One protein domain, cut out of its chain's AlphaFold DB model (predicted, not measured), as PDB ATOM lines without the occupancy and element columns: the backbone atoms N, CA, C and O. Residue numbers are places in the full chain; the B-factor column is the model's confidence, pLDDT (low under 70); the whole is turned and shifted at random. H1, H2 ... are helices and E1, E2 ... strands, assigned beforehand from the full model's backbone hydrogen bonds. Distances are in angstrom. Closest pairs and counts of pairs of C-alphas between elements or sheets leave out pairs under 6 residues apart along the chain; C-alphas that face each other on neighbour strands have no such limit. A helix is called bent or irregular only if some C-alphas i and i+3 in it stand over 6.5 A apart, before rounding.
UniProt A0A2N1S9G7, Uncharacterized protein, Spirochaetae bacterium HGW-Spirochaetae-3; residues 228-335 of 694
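This is residues 228 to 335 of the 694 residues of an uncharacterized protein of Spirochaetae bacterium HGW-Spirochaetae-3 (UniProt A0A2N1S9G7). A long bent helix, H1, joins two helical pairs: its first arm packs on H4, while its second makes a corner with H2, which folds back with H3 as a hairpin. The printed part has 108 residues, with H1, H2, H3, strand E1 and H4 in order; it is mostly helix, only just loose, close to compact (radius of gyration of the C-alphas 16.0 A), spanning 50 by 34 by 18 A.

H1, residues 228 to 257, was assigned as one helix by hydrogen bonds but is bent: C-alphas 240 and 243 are 7.6 A apart. Arm H1a, residues 228 to 240, begins at C-alpha (-40.149, -66.270, -0.363) and is irregular, with C-alphas 229 and 232 7.0 A apart; H1b is residues 243 to 257, 21.7 A. H2 is residues 260 to 279, 28.2 A; H3 284 to 294, 15.2 A; E1 305 to 307, pairing with no named strand; H4 317 to 332, 22.2 A, ending at C-alpha (-52.539, -61.805, 0.754).

H4, with residues 319 to 326 alone, touches H1a, closest C-alphas Trp 238 and Ala 323, 4.6 A, opposite ways at 37 degrees, only just steep. H1b, with residues 251 to 255 alone, touches H2 at Ala 255 and Ile 261, closest C-alphas 5.3 A apart. Hairpin H2 and H3 touch at a shallow 28 degrees, closest C-alphas Phe 273 and Ala 291, 4.9 A. O i to N i+4 pairs are within hydrogen-bond range throughout H2, H3 and H4, 7 of 9 in H1a and 10 of 11 in H1b.

The farthest C-alphas, Pro 281 and Gly 334, are 52.6 A apart. The printed part has no cut and no long link; no printed residue is under 70 in pLDDT.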
ATOM      1  N   GLY A 228     -41.002 -65.083  -0.261       88.19
ATOM      2  CA  GLY A 228     -40.149 -66.270  -0.363       88.19
ATOM      3  C   GLY A 228     -39.477 -66.398  -1.736       88.19
ATOM      4  O   GLY A 228     -38.864 -65.446  -2.232       88.19
ATOM      5  N   ASP A 229     -39.597 -67.571  -2.366       85.50
ATOM      6  CA  ASP A 229     -39.081 -67.853  -3.719       85.50
ATOM      7  C   ASP A 229     -39.746 -66.989  -4.807       85.50
ATOM      8  O   ASP A 229     -39.116 -66.685  -5.818       85.50
ATOM      9  N   GLY A 230     -40.979 -66.519  -4.576       89.31
ATOM     10  CA  GLY A 230     -41.717 -65.663  -5.510       89.31
ATOM     11  C   GLY A 230     -41.237 -64.208  -5.559       89.31
ATOM     12  O   GLY A 230     -41.559 -63.494  -6.508       89.31
ATOM     13  N   THR A 231     -40.437 -63.765  -4.580       91.56
ATOM     14  CA  THR A 231     -40.039 -62.351  -4.424       91.56
ATOM     15  C   THR A 231     -39.340 -61.784  -5.659       91.56
ATOM     16  O   THR A 231     -39.634 -60.666  -6.064       91.56
ATOM     17  N   ALA A 232     -38.449 -62.554  -6.293       91.06
ATOM     18  CA  ALA A 232     -37.697 -62.086  -7.458       91.06
ATOM     19  C   ALA A 232     -38.600 -61.841  -8.678       91.06
ATOM     20  O   ALA A 232     -38.480 -60.815  -9.346       91.06
ATOM     21  N   ALA A 233     -39.530 -62.762  -8.950       92.69
ATOM     22  CA  ALA A 233     -40.483 -62.632 -10.051       92.69
ATOM     23  C   ALA A 233     -41.472 -61.483  -9.804       92.69
ATOM     24  O   ALA A 233     -41.730 -60.683 -10.702       92.69
ATOM     25  N   ALA A 234     -41.964 -61.369  -8.569       92.94
ATOM     26  CA  ALA A 234     -42.845 -60.294  -8.132       92.94
ATOM     27  C   ALA A 234     -42.166 -58.917  -8.241       92.94
ATOM     28  O   ALA A 234     -42.723 -57.994  -8.829       92.94
ATOM     29  N   TYR A 235     -40.923 -58.785  -7.769       94.19
ATOM     30  CA  TYR A 235     -40.161 -57.544  -7.903       94.19
ATOM     31  C   TYR A 235     -39.903 -57.174  -9.366       94.19
ATOM     32  O   TYR A 235     -40.032 -56.009  -9.728       94.19
ATOM     33  N   ALA A 236     -39.571 -58.142 -10.227       93.88
ATOM     34  CA  ALA A 236     -39.375 -57.881 -11.652       93.88
ATOM     35  C   ALA A 236     -40.661 -57.364 -12.322       93.88
ATOM     36  O   ALA A 236     -40.607 -56.411 -13.103       93.88
ATOM     37  N   ALA A 237     -41.816 -57.948 -11.984       92.12
ATOM     38  CA  ALA A 237     -43.117 -57.462 -12.433       92.12
ATOM     39  C   ALA A 237     -43.397 -56.041 -11.912       92.12
ATOM     40  O   ALA A 237     -43.742 -55.160 -12.700       92.12
ATOM     41  N   TRP A 238     -43.163 -55.792 -10.620       94.12
ATOM     42  CA  TRP A 238     -43.329 -54.478  -9.991       94.12
ATOM     43  C   TRP A 238     -42.451 -53.402 -10.638       94.12
ATOM     44  O   TRP A 238     -42.954 -52.379 -11.104       94.12
ATOM     45  N   GLU A 239     -41.142 -53.645 -10.732       94.69
ATOM     46  CA  GLU A 239     -40.168 -52.683 -11.256       94.69
ATOM     47  C   GLU A 239     -40.437 -52.349 -12.732       94.69
ATOM     48  O   GLU A 239     -40.219 -51.212 -13.148       94.69
ATOM     49  N   SER A 240     -40.991 -53.292 -13.508       92.31
ATOM     50  CA  SER A 240     -41.354 -53.064 -14.914       92.31
ATOM     51  C   SER A 240     -42.465 -52.022 -15.116       92.31
ATOM     52  O   SER A 240     -42.492 -51.354 -16.150       92.31
ATOM     53  N   ALA A 241     -43.361 -51.856 -14.135       91.38
ATOM     54  CA  ALA A 241     -44.475 -50.907 -14.182       91.38
ATOM     55  C   ALA A 241     -44.293 -49.705 -13.239       91.38
ATOM     56  O   ALA A 241     -45.005 -48.708 -13.373       91.38
ATOM     57  N   ARG A 242     -43.344 -49.772 -12.298       92.25
ATOM     58  CA  ARG A 242     -43.182 -48.813 -11.197       92.25
ATOM     59  C   ARG A 242     -43.075 -47.360 -11.640       92.25
ATOM     60  O   ARG A 242     -43.744 -46.504 -11.069       92.25
ATOM     61  N   SER A 243     -42.230 -47.060 -12.626       90.81
ATOM     62  CA  SER A 243     -42.032 -45.682 -13.098       90.81
ATOM     63  C   SER A 243     -43.306 -45.105 -13.717       90.81
ATOM     64  O   SER A 243     -43.659 -43.960 -13.446       90.81
ATOM     65  N   SER A 244     -44.032 -45.919 -14.483       89.00
ATOM     66  CA  SER A 244     -45.311 -45.555 -15.093       89.00
ATOM     67  C   SER A 244     -46.414 -45.348 -14.054       89.00
ATOM     68  O   SER A 244     -47.180 -44.392 -14.156       89.00
ATOM     69  N   LEU A 245     -46.479 -46.217 -13.040       91.00
ATOM     70  CA  LEU A 245     -47.406 -46.092 -11.913       91.00
ATOM     71  C   LEU A 245     -47.110 -44.839 -11.081       91.00
ATOM     72  O   LEU A 245     -48.021 -44.075 -10.784       91.00
ATOM     73  N   SER A 246     -45.835 -44.586 -10.771       92.25
ATOM     74  CA  SER A 246     -45.397 -43.384 -10.054       92.25
ATOM     75  C   SER A 246     -45.783 -42.112 -10.810       92.25
ATOM     76  O   SER A 246     -46.403 -41.226 -10.230       92.25
ATOM     77  N   ALA A 247     -45.491 -42.044 -12.113       89.56
ATOM     78  CA  ALA A 247     -45.858 -40.898 -12.941       89.56
ATOM     79  C   ALA A 247     -47.379 -40.683 -12.999       89.56
ATOM     80  O   ALA A 247     -47.837 -39.543 -12.958       89.56
ATOM     81  N   PHE A 248     -48.165 -41.764 -13.062       91.00
ATOM     82  CA  PHE A 248     -49.622 -41.680 -13.015       91.00
ATOM     83  C   PHE A 248     -50.124 -41.092 -11.695       91.00
ATOM     84  O   PHE A 248     -50.882 -40.132 -11.738       91.00
ATOM     85  N   PHE A 249     -49.693 -41.609 -10.540       92.44
ATOM     86  CA  PHE A 249     -50.195 -41.124  -9.247       92.44
ATOM     87  C   PHE A 249     -49.769 -39.687  -8.928       92.44
ATOM     88  O   PHE A 249     -50.521 -38.972  -8.268       92.44
ATOM     89  N   GLU A 250     -48.614 -39.231  -9.420       91.38
ATOM     90  CA  GLU A 250     -48.225 -37.817  -9.321       91.38
ATOM     91  C   GLU A 250     -49.121 -36.918 -10.189       91.38
ATOM     92  O   GLU A 250     -49.578 -35.869  -9.732       91.38
ATOM     93  N   LEU A 251     -49.436 -37.342 -11.419       89.38
ATOM     94  CA  LEU A 251     -50.355 -36.612 -12.299       89.38
ATOM     95  C   LEU A 251     -51.801 -36.635 -11.789       89.38
ATOM     96  O   LEU A 251     -52.494 -35.629 -11.899       89.38
ATOM     97  N   ASP A 252     -52.253 -37.750 -11.222       90.88
ATOM     98  CA  ASP A 252     -53.587 -37.894 -10.635       90.88
ATOM     99  C   ASP A 252     -53.759 -37.011  -9.397       90.88
ATOM    100  O   ASP A 252     -54.757 -36.308  -9.256       90.88
ATOM    101  N   ALA A 253     -52.730 -36.936  -8.553       90.75
ATOM    102  CA  ALA A 253     -52.714 -36.020  -7.420       90.75
ATOM    103  C   ALA A 253     -52.718 -34.549  -7.845       90.75
ATOM    104  O   ALA A 253     -53.379 -33.727  -7.212       90.75
ATOM    105  N   ALA A 254     -52.008 -34.210  -8.923       88.12
ATOM    106  CA  ALA A 254     -52.060 -32.875  -9.502       88.12
ATOM    107  C   ALA A 254     -53.452 -32.575 -10.092       88.12
ATOM    108  O   ALA A 254     -53.999 -31.503  -9.842       88.12
ATOM    109  N   ALA A 255     -54.069 -33.538 -10.785       88.94
ATOM    110  CA  ALA A 255     -55.417 -33.413 -11.343       88.94
ATOM    111  C   ALA A 255     -56.509 -33.233 -10.270       88.94
ATOM    112  O   ALA A 255     -57.507 -32.560 -10.520       88.94
ATOM    113  N   ALA A 256     -56.308 -33.772  -9.062       89.94
ATOM    114  CA  ALA A 256     -57.184 -33.517  -7.918       89.94
ATOM    115  C   ALA A 256     -57.131 -32.053  -7.426       89.94
ATOM    116  O   ALA A 256     -58.095 -31.575  -6.825       89.94
ATOM    117  N   ILE A 257     -56.020 -31.340  -7.667       91.06
ATOM    118  CA  ILE A 257     -55.856 -29.912  -7.341       91.06
ATOM    119  C   ILE A 257     -56.424 -29.043  -8.467       91.06
ATOM    120  O   ILE A 257     -57.178 -28.107  -8.198       91.06
ATOM    121  N   ASP A 258     -56.061 -29.353  -9.714       88.94
ATOM    122  CA  ASP A 258     -56.546 -28.667 -10.909       88.94
ATOM    123  C   ASP A 258     -56.935 -29.684 -11.999       88.94
ATOM    124  O   ASP A 258     -56.059 -30.285 -12.633       88.94
ATOM    125  N   PRO A 259     -58.242 -29.858 -12.271       84.31
ATOM    126  CA  PRO A 259     -58.719 -30.770 -13.304       84.31
ATOM    127  C   PRO A 259     -58.193 -30.467 -14.718       84.31
ATOM    128  O   PRO A 259     -58.239 -31.355 -15.575       84.31
ATOM    129  N   SER A 260     -57.690 -29.252 -15.004       84.56
ATOM    130  CA  SER A 260     -57.108 -28.931 -16.318       84.56
ATOM    131  C   SER A 260     -55.834 -29.732 -16.607       84.56
ATOM    132  O   SER A 260     -55.549 -30.030 -17.770       84.56
ATOM    133  N   ILE A 261     -55.115 -30.169 -15.567       82.94
ATOM    134  CA  ILE A 261     -53.832 -30.875 -15.676       82.94
ATOM    135  C   ILE A 261     -53.982 -32.211 -16.415       82.94
ATOM    136  O   ILE A 261     -53.125 -32.574 -17.223       82.94
ATOM    137  N   ALA A 262     -55.097 -32.924 -16.224       77.38
ATOM    138  CA  ALA A 262     -55.372 -34.168 -16.944       77.38
ATOM    139  C   ALA A 262     -55.511 -33.943 -18.463       77.38
ATOM    140  O   ALA A 262     -55.003 -34.729 -19.270       77.38
ATOM    141  N   ALA A 263     -56.163 -32.847 -18.864       77.62
ATOM    142  CA  ALA A 263     -56.306 -32.470 -20.269       77.62
ATOM    143  C   ALA A 263     -54.973 -31.982 -20.862       77.62
ATOM    144  O   ALA A 263     -54.612 -32.364 -21.978       77.62
ATOM    145  N   GLU A 264     -54.210 -31.195 -20.103       81.56
ATOM    146  CA  GLU A 264     -52.888 -30.702 -20.497       81.56
ATOM    147  C   GLU A 264     -51.871 -31.836 -20.689       81.56
ATOM    148  O   GLU A 264     -51.097 -31.803 -21.648       81.56
ATOM    149  N   ALA A 265     -51.913 -32.891 -19.867       74.38
ATOM    150  CA  ALA A 265     -51.040 -34.058 -20.018       74.38
ATOM    151  C   ALA A 265     -51.291 -34.804 -21.346       74.38
ATOM    152  O   ALA A 265     -50.355 -35.217 -22.039       74.38
ATOM    153  N   ALA A 266     -52.559 -34.930 -21.749       73.62
ATOM    154  CA  ALA A 266     -52.945 -35.511 -23.036       73.62
ATOM    155  C   ALA A 266     -52.474 -34.648 -24.225       73.62
ATOM    156  O   ALA A 266     -52.000 -35.175 -25.237       73.62
ATOM    157  N   ILE A 267     -52.559 -33.319 -24.093       80.38
ATOM    158  CA  ILE A 267     -52.057 -32.363 -25.093       80.38
ATOM    159  C   ILE A 267     -50.530 -32.453 -25.198       80.38
ATOM    160  O   ILE A 267     -49.997 -32.531 -26.305       80.38
ATOM    161  N   ALA A 268     -49.822 -32.541 -24.072       78.56
ATOM    162  CA  ALA A 268     -48.367 -32.659 -24.036       78.56
ATOM    163  C   ALA A 268     -47.859 -33.927 -24.747       78.56
ATOM    164  O   ALA A 268     -46.877 -33.863 -25.493       78.56
ATOM    165  N   ALA A 269     -48.545 -35.063 -24.579       75.12
ATOM    166  CA  ALA A 269     -48.225 -36.305 -25.286       75.12
ATOM    167  C   ALA A 269     -48.424 -36.180 -26.809       75.12
ATOM    168  O   ALA A 269     -47.583 -36.626 -27.598       75.12
ATOM    169  N   LEU A 270     -49.499 -35.511 -27.236       79.19
ATOM    170  CA  LEU A 270     -49.750 -35.205 -28.645       79.19
ATOM    171  C   LEU A 270     -48.700 -34.237 -29.218       79.19
ATOM    172  O   LEU A 270     -48.257 -34.397 -30.356       79.19
ATOM    173  N   ASP A 271     -48.256 -33.256 -28.442       82.44
ATOM    174  CA  ASP A 271     -47.217 -32.319 -28.864       82.44
ATOM    175  C   ASP A 271     -45.826 -32.963 -28.883       82.44
ATOM    176  O   ASP A 271     -44.995 -32.612 -29.722       82.44
ATOM    177  N   ALA A 272     -45.553 -33.941 -28.017       77.38
ATOM    178  CA  ALA A 272     -44.359 -34.783 -28.106       77.38
ATOM    179  C   ALA A 272     -44.354 -35.615 -29.403       77.38
ATOM    180  O   ALA A 272     -43.338 -35.652 -30.100       77.38
ATOM    181  N   PHE A 273     -45.501 -36.198 -29.778       81.31
ATOM    182  CA  PHE A 273     -45.673 -36.888 -31.061       81.31
ATOM    183  C   PHE A 273     -45.373 -35.958 -32.242       81.31
ATOM    184  O   PHE A 273     -44.501 -36.249 -33.063       81.31
ATOM    185  N   LYS A 274     -46.055 -34.807 -32.305       82.88
ATOM    186  CA  LYS A 274     -45.904 -33.829 -33.393       82.88
ATOM    187  C   LYS A 274     -44.466 -33.331 -33.519       82.88
ATOM    188  O   LYS A 274     -43.949 -33.260 -34.632       82.88
ATOM    189  N   ARG A 275     -43.803 -33.031 -32.396       82.94
ATOM    190  CA  ARG A 275     -42.396 -32.601 -32.381       82.94
ATOM    191  C   ARG A 275     -41.464 -33.668 -32.944       82.94
ATOM    192  O   ARG A 275     -40.607 -33.335 -33.756       82.94
ATOM    193  N   ARG A 276     -41.646 -34.939 -32.569       80.00
ATOM    194  CA  ARG A 276     -40.793 -36.038 -33.047       80.00
ATOM    195  C   ARG A 276     -40.977 -36.305 -34.544       80.00
ATOM    196  O   ARG A 276     -39.984 -36.440 -35.252       80.00
ATOM    197  N   VAL A 277     -42.223 -36.289 -35.031       82.94
ATOM    198  CA  VAL A 277     -42.536 -36.387 -36.471       82.94
ATOM    199  C   VAL A 277     -41.929 -35.221 -37.258       82.94
ATOM    200  O   VAL A 277     -41.426 -35.425 -38.359       82.94
ATOM    201  N   ALA A 278     -41.947 -34.008 -36.697       83.38
ATOM    202  CA  ALA A 278     -41.347 -32.835 -37.327       83.38
ATOM    203  C   ALA A 278     -39.808 -32.888 -37.349       83.38
ATOM    204  O   ALA A 278     -39.203 -32.436 -38.318       83.38
ATOM    205  N   SER A 279     -39.173 -33.437 -36.306       83.69
ATOM    206  CA  SER A 279     -37.709 -33.557 -36.228       83.69
ATOM    207  C   SER A 279     -37.139 -34.682 -37.092       83.69
ATOM    208  O   SER A 279     -36.028 -34.552 -37.596       83.69
ATOM    209  N   GLU A 280     -37.879 -35.780 -37.263       80.81
ATOM    210  CA  GLU A 280     -37.437 -36.959 -38.018       80.81
ATOM    211  C   GLU A 280     -38.558 -37.436 -38.957       80.81
ATOM    212  O   GLU A 280     -39.300 -38.376 -38.646       80.81
ATOM    213  N   PRO A 281     -38.713 -36.779 -40.124       75.88
ATOM    214  CA  PRO A 281     -39.744 -37.129 -41.091       75.88
ATOM    215  C   PRO A 281     -39.540 -38.562 -41.606       75.88
ATOM    216  O   PRO A 281     -38.534 -38.861 -42.244       75.88
ATOM    217  N   GLY A 282     -40.502 -39.447 -41.336       77.62
ATOM    218  CA  GLY A 282     -40.477 -40.856 -41.755       77.62
ATOM    219  C   GLY A 282     -40.383 -41.870 -40.610       77.62
ATOM    220  O   GLY A 282     -40.761 -43.022 -40.813       77.62
ATOM    221  N   ASP A 283     -39.988 -41.461 -39.396       80.62
ATOM    222  CA  ASP A 283     -39.988 -42.337 -38.214       80.62
ATOM    223  C   ASP A 283     -41.303 -42.231 -37.418       80.62
ATOM    224  O   ASP A 283     -41.374 -41.748 -36.283       80.62
ATOM    225  N   THR A 284     -42.396 -42.695 -38.026       77.50
ATOM    226  CA  THR A 284     -43.712 -42.733 -37.364       77.50
ATOM    227  C   THR A 284     -43.734 -43.692 -36.176       77.50
ATOM    228  O   THR A 284     -44.491 -43.489 -35.226       77.50
ATOM    229  N   THR A 285     -42.895 -44.729 -36.202       80.19
ATOM    230  CA  THR A 285     -42.816 -45.748 -35.150       80.19
ATOM    231  C   THR A 285     -42.123 -45.204 -33.904       80.19
ATOM    232  O   THR A 285     -42.653 -45.354 -32.800       80.19
ATOM    233  N   GLY A 286     -40.981 -44.533 -34.056       78.00
ATOM    234  CA  GLY A 286     -40.282 -43.865 -32.962       78.00
ATOM    235  C   GLY A 286     -41.055 -42.663 -32.425       78.00
ATOM    236  O   GLY A 286     -41.109 -42.485 -31.208       78.00
ATOM    237  N   ALA A 287     -41.759 -41.912 -33.278       77.81
ATOM    238  CA  ALA A 287     -42.683 -40.871 -32.828       77.81
ATOM    239  C   ALA A 287     -43.846 -41.431 -31.996       77.81
ATOM    240  O   ALA A 287     -44.127 -40.924 -30.909       77.81
ATOM    241  N   ALA A 288     -44.477 -42.518 -32.448       76.19
ATOM    242  CA  ALA A 288     -45.519 -43.199 -31.684       76.19
ATOM    243  C   ALA A 288     -44.984 -43.810 -30.378       76.19
ATOM    244  O   ALA A 288     -45.717 -43.904 -29.398       76.19
ATOM    245  N   LYS A 289     -43.718 -44.249 -30.340       77.69
ATOM    246  CA  LYS A 289     -43.066 -44.738 -29.117       77.69
ATOM    247  C   LYS A 289     -42.812 -43.600 -28.124       77.69
ATOM    248  O   LYS A 289     -43.168 -43.736 -26.963       77.69
ATOM    249  N   ALA A 290     -42.274 -42.470 -28.585       73.12
ATOM    250  CA  ALA A 290     -42.027 -41.295 -27.750       73.12
ATOM    251  C   ALA A 290     -43.325 -40.716 -27.161       73.12
ATOM    252  O   ALA A 290     -43.376 -40.393 -25.979       73.12
ATOM    253  N   ALA A 291     -44.389 -40.651 -27.966       75.31
ATOM    254  CA  ALA A 291     -45.707 -40.215 -27.515       75.31
ATOM    255  C   ALA A 291     -46.306 -41.160 -26.464       75.31
ATOM    256  O   ALA A 291     -46.832 -40.694 -25.460       75.31
ATOM    257  N   ARG A 292     -46.176 -42.482 -26.660       74.12
ATOM    258  CA  ARG A 292     -46.595 -43.494 -25.676       74.12
ATOM    259  C   ARG A 292     -45.834 -43.381 -24.359       74.12
ATOM    260  O   ARG A 292     -46.445 -43.503 -23.311       74.12
ATOM    261  N   SER A 293     -44.529 -43.110 -24.403       72.44
ATOM    262  CA  SER A 293     -43.723 -42.904 -23.193       72.44
ATOM    263  C   SER A 293     -44.030 -41.594 -22.459       72.44
ATOM    264  O   SER A 293     -43.741 -41.501 -21.271       72.44
ATOM    265  N   ALA A 294     -44.576 -40.586 -23.146       72.00
ATOM    266  CA  ALA A 294     -44.946 -39.297 -22.558       72.00
ATOM    267  C   ALA A 294     -46.416 -39.230 -22.102       72.00
ATOM    268  O   ALA A 294     -46.771 -38.349 -21.323       72.00
ATOM    269  N   ALA A 295     -47.274 -40.121 -22.606       76.50
ATOM    270  CA  ALA A 295     -48.678 -40.186 -22.232       76.50
ATOM    271  C   ALA A 295     -48.856 -40.867 -20.865       76.50
ATOM    272  O   ALA A 295     -48.192 -41.872 -20.596       76.50
ATOM    273  N   PRO A 296     -49.781 -40.384 -20.018       81.75
ATOM    274  CA  PRO A 296     -50.150 -41.113 -18.816       81.75
ATOM    275  C   PRO A 296     -50.800 -42.453 -19.196       81.75
ATOM    276  O   PRO A 296     -51.534 -42.555 -20.182       81.75
ATOM    277  N   ILE A 297     -50.522 -43.496 -18.410       87.06
ATOM    278  CA  ILE A 297     -50.988 -44.871 -18.680       87.06
ATOM    279  C   ILE A 297     -52.516 -45.020 -18.636       87.06
ATOM    280  O   ILE A 297     -53.070 -45.890 -19.308       87.06
ATOM    281  N   ALA A 298     -53.190 -44.146 -17.893       87.69
ATOM    282  CA  ALA A 298     -54.634 -43.968 -17.856       87.69
ATOM    283  C   ALA A 298     -54.948 -42.470 -17.735       87.69
ATOM    284  O   ALA A 298     -54.060 -41.673 -17.433       87.69
ATOM    285  N   VAL A 299     -56.195 -42.079 -17.999       86.00
ATOM    286  CA  VAL A 299     -56.625 -40.682 -17.827       86.00
ATOM    287  C   VAL A 299     -56.692 -40.387 -16.324       86.00
ATOM    288  O   VAL A 299     -57.463 -41.071 -15.654       86.00
ATOM    289  N   PRO A 300     -55.915 -39.425 -15.795       86.06
ATOM    290  CA  PRO A 300     -56.008 -39.044 -14.389       86.06
ATOM    291  C   PRO A 300     -57.350 -38.354 -14.123       86.06
ATOM    292  O   PRO A 300     -57.764 -37.500 -14.911       86.06
ATOM    293  N   ASP A 301     -58.030 -38.723 -13.043       86.19
ATOM    294  CA  ASP A 301     -59.356 -38.204 -12.677       86.19
ATOM    295  C   ASP A 301     -59.413 -37.639 -11.248       86.19
ATOM    296  O   ASP A 301     -60.448 -37.121 -10.825       86.19
ATOM    297  N   GLY A 302     -58.295 -37.697 -10.519       85.19
ATOM    298  CA  GLY A 302     -58.167 -37.218  -9.148       85.19
ATOM    299  C   GLY A 302     -58.773 -38.159  -8.107       85.19
ATOM    300  O   GLY A 302     -58.887 -37.779  -6.941       85.19
ATOM    301  N   SER A 303     -59.180 -39.374  -8.494       87.50
ATOM    302  CA  SER A 303     -59.767 -40.364  -7.581       87.50
ATOM    303  C   SER A 303     -58.739 -41.039  -6.667       87.50
ATOM    304  O   SER A 303     -59.119 -41.698  -5.694       87.50
ATOM    305  N   GLY A 304     -57.443 -40.930  -6.972       86.88
ATOM    306  CA  GLY A 304     -56.377 -41.642  -6.273       86.88
ATOM    307  C   GLY A 304     -56.347 -43.147  -6.555       86.88
ATOM    308  O   GLY A 304     -55.653 -43.875  -5.836       86.88
ATOM    309  N   THR A 305     -57.094 -43.628  -7.558       90.62
ATOM    310  CA  THR A 305     -57.246 -45.054  -7.880       90.62
ATOM    311  C   THR A 305     -57.060 -45.317  -9.373       90.62
ATOM    312  O   THR A 305     -57.753 -44.763 -10.217       90.62
ATOM    313  N   LEU A 306     -56.142 -46.223  -9.712       90.94
ATOM    314  CA  LEU A 306     -55.939 -46.708 -11.072       90.94
ATOM    315  C   LEU A 306     -56.724 -48.002 -11.291       90.94
ATOM    316  O   LEU A 306     -56.403 -49.021 -10.685       90.94
ATOM    317  N   HIS A 307     -57.680 -47.999 -12.214       91.44
ATOM    318  CA  HIS A 307     -58.366 -49.214 -12.665       91.44
ATOM    319  C   HIS A 307     -57.675 -49.786 -13.910       91.44
ATOM    320  O   HIS A 307     -57.523 -49.079 -14.908       91.44
ATOM    321  N   THR A 308     -57.275 -51.061 -13.900       88.69
ATOM    322  CA  THR A 308     -56.477 -51.657 -14.997       88.69
ATOM    323  C   THR A 308     -57.200 -51.634 -16.349       88.69
ATOM    324  O   THR A 308     -56.578 -51.452 -17.397       88.69
ATOM    325  N   GLU A 309     -58.531 -51.713 -16.335       88.31
ATOM    326  CA  GLU A 309     -59.396 -51.624 -17.517       88.31
ATOM    327  C   GLU A 309     -59.341 -50.264 -18.234       88.31
ATOM    328  O   GLU A 309     -59.600 -50.185 -19.438       88.31
ATOM    329  N   THR A 310     -58.944 -49.201 -17.526       87.00
ATOM    330  CA  THR A 310     -58.826 -47.843 -18.084       87.00
ATOM    331  C   THR A 310     -57.532 -47.632 -18.877       87.00
ATOM    332  O   THR A 310     -57.425 -46.666 -19.639       87.00
ATOM    333  N   ILE A 311     -56.568 -48.556 -18.765       87.50
ATOM    334  CA  ILE A 311     -55.263 -48.482 -19.431       87.50
ATOM    335  C   ILE A 311     -55.429 -48.801 -20.911       87.50
ATOM    336  O   ILE A 311     -55.800 -49.916 -21.282       87.50
ATOM    337  N   ARG A 312     -55.142 -47.835 -21.785       79.38
ATOM    338  CA  ARG A 312     -55.417 -47.959 -23.229       79.38
ATOM    339  C   ARG A 312     -54.291 -48.602 -24.031       79.38
ATOM    340  O   ARG A 312     -54.553 -49.103 -25.121       79.38
ATOM    341  N   ASP A 313     -53.060 -48.589 -23.522       81.75
ATOM    342  CA  ASP A 313     -51.915 -49.176 -24.222       81.75
ATOM    343  C   ASP A 313     -51.866 -50.704 -23.998       81.75
ATOM    344  O   ASP A 313     -51.648 -51.147 -22.864       81.75
ATOM    345  N   PRO A 314     -52.038 -51.529 -25.052       79.25
ATOM    346  CA  PRO A 314     -52.043 -52.986 -24.934       79.25
ATOM    347  C   PRO A 314     -50.673 -53.583 -24.573       79.25
ATOM    348  O   PRO A 314     -50.616 -54.737 -24.163       79.25
ATOM    349  N   GLY A 315     -49.574 -52.835 -24.721       82.62
ATOM    350  CA  GLY A 315     -48.239 -53.254 -24.290       82.62
ATOM    351  C   GLY A 315     -47.946 -52.943 -22.820       82.62
ATOM    352  O   GLY A 315     -47.169 -53.657 -22.194       82.62
ATOM    353  N   VAL A 316     -48.577 -51.907 -22.257       86.06
ATOM    354  CA  VAL A 316     -48.384 -51.497 -20.852       86.06
ATOM    355  C   VAL A 316     -49.386 -52.175 -19.925       86.06
ATOM    356  O   VAL A 316     -49.035 -52.519 -18.798       86.06
ATOM    357  N   ARG A 317     -50.617 -52.411 -20.398       89.31
ATOM    358  CA  ARG A 317     -51.676 -53.038 -19.601       89.31
ATOM    359  C   ARG A 317     -51.230 -54.352 -18.930       89.31
ATOM    360  O   ARG A 317     -51.391 -54.423 -17.718       89.31
ATOM    361  N   PRO A 318     -50.594 -55.324 -19.618       91.94
ATOM    362  CA  PRO A 318     -50.158 -56.566 -18.971       91.94
ATOM    363  C   PRO A 318     -49.085 -56.358 -17.894       91.94
ATOM    364  O   PRO A 318     -49.057 -57.082 -16.905       91.94
ATOM    365  N   LEU A 319     -48.203 -55.363 -18.067       91.25
ATOM    366  CA  LEU A 319     -47.170 -55.027 -17.078       91.25
ATOM    367  C   LEU A 319     -47.804 -54.454 -15.809       91.25
ATOM    368  O   LEU A 319     -47.433 -54.828 -14.699       91.25
ATOM    369  N   VAL A 320     -48.790 -53.570 -15.976       91.62
ATOM    370  CA  VAL A 320     -49.522 -52.989 -14.850       91.62
ATOM    371  C   VAL A 320     -50.404 -54.037 -14.178       91.62
ATOM    372  O   VAL A 320     -50.388 -54.117 -12.959       91.62
ATOM    373  N   GLU A 321     -51.109 -54.885 -14.927       92.50
ATOM    374  CA  GLU A 321     -51.877 -56.008 -14.368       92.50
ATOM    375  C   GLU A 321     -50.984 -56.944 -13.538       92.50
ATOM    376  O   GLU A 321     -51.349 -57.299 -12.420       92.50
ATOM    377  N   ALA A 322     -49.780 -57.271 -14.021       92.38
ATOM    378  CA  ALA A 322     -48.812 -58.063 -13.264       92.38
ATOM    379  C   ALA A 322     -48.319 -57.348 -11.989       92.38
ATOM    380  O   ALA A 322     -48.106 -57.993 -10.958       92.38
ATOM    381  N   ALA A 323     -48.161 -56.023 -12.024       92.06
ATOM    382  CA  ALA A 323     -47.811 -55.228 -10.848       92.06
ATOM    383  C   ALA A 323     -48.970 -55.122  -9.837       92.06
ATOM    384  O   ALA A 323     -48.729 -55.197  -8.632       92.06
ATOM    385  N   VAL A 324     -50.222 -55.013 -10.297       91.56
ATOM    386  CA  VAL A 324     -51.417 -55.048  -9.434       91.56
ATOM    387  C   VAL A 324     -51.572 -56.419  -8.780       91.56
ATOM    388  O   VAL A 324     -51.784 -56.490  -7.571       91.56
ATOM    389  N   GLU A 325     -51.380 -57.507  -9.532       91.50
ATOM    390  CA  GLU A 325     -51.378 -58.862  -8.968       91.50
ATOM    391  C   GLU A 325     -50.242 -59.040  -7.953       91.50
ATOM    392  O   GLU A 325     -50.427 -59.659  -6.909       91.50
ATOM    393  N   THR A 326     -49.083 -58.429  -8.204       91.12
ATOM    394  CA  THR A 326     -47.974 -58.413  -7.243       91.12
ATOM    395  C   THR A 326     -48.351 -57.692  -5.943       91.12
ATOM    396  O   THR A 326     -48.086 -58.210  -4.858       91.12
ATOM    397  N   ALA A 327     -48.996 -56.525  -6.021       89.12
ATOM    398  CA  ALA A 327     -49.482 -55.812  -4.838       89.12
ATOM    399  C   ALA A 327     -50.563 -56.608  -4.086       89.12
ATOM    400  O   ALA A 327     -50.566 -56.626  -2.855       89.12
ATOM    401  N   ALA A 328     -51.444 -57.307  -4.808       88.31
ATOM    402  CA  ALA A 328     -52.440 -58.196  -4.215       88.31
ATOM    403  C   ALA A 328     -51.782 -59.390  -3.505       88.31
ATOM    404  O   ALA A 328     -52.137 -59.687  -2.369       88.31
ATOM    405  N   ALA A 329     -50.766 -60.009  -4.111       88.00
ATOM    406  CA  ALA A 329     -50.003 -61.092  -3.495       88.00
ATOM    407  C   ALA A 329     -49.274 -60.641  -2.215       88.00
ATOM    408  O   ALA A 329     -49.227 -61.386  -1.238       88.00
ATOM    409  N   LEU A 330     -48.747 -59.409  -2.183       87.50
ATOM    410  CA  LEU A 330     -48.186 -58.810  -0.964       87.50
ATOM    411  C   LEU A 330     -49.250 -58.617   0.126       87.50
ATOM    412  O   LEU A 330     -48.975 -58.866   1.301       87.50
ATOM    413  N   ALA A 331     -50.461 -58.195  -0.243       86.56
ATOM    414  CA  ALA A 331     -51.572 -58.061   0.696       86.56
ATOM    415  C   ALA A 331     -52.036 -59.424   1.239       86.56
ATOM    416  O   ALA A 331     -52.174 -59.576   2.453       86.56
ATOM    417  N   ASP A 332     -52.185 -60.430   0.373       85.69
ATOM    418  CA  ASP A 332     -52.539 -61.805   0.754       85.69
ATOM    419  C   ASP A 332     -51.489 -62.426   1.691       85.69
ATOM    420  O   ASP A 332     -51.828 -63.155   2.624       85.69
ATOM    421  N   ALA A 333     -50.207 -62.103   1.483       82.75
ATOM    422  CA  ALA A 333     -49.099 -62.518   2.341       82.75
ATOM    423  C   ALA A 333     -49.008 -61.731   3.669       82.75
ATOM    424  O   ALA A 333     -48.066 -61.932   4.434       82.75
ATOM    425  N   GLY A 334     -49.942 -60.811   3.948       81.38
ATOM    426  CA  GLY A 334     -49.947 -59.976   5.157       81.38
ATOM    427  C   GLY A 334     -48.852 -58.905   5.190       81.38
ATOM    428  O   GLY A 334     -48.604 -58.295   6.227       81.38
ATOM    429  N   SER A 335     -48.189 -58.674   4.057       77.75
ATOM    430  CA  SER A 335     -47.076 -57.730   3.913       77.75
ATOM    431  C   SER A 335     -47.537 -56.311   3.569       77.75
ATOM    432  O   SER A 335     -46.771 -55.358   3.697       77.75
TER     433      SER A 335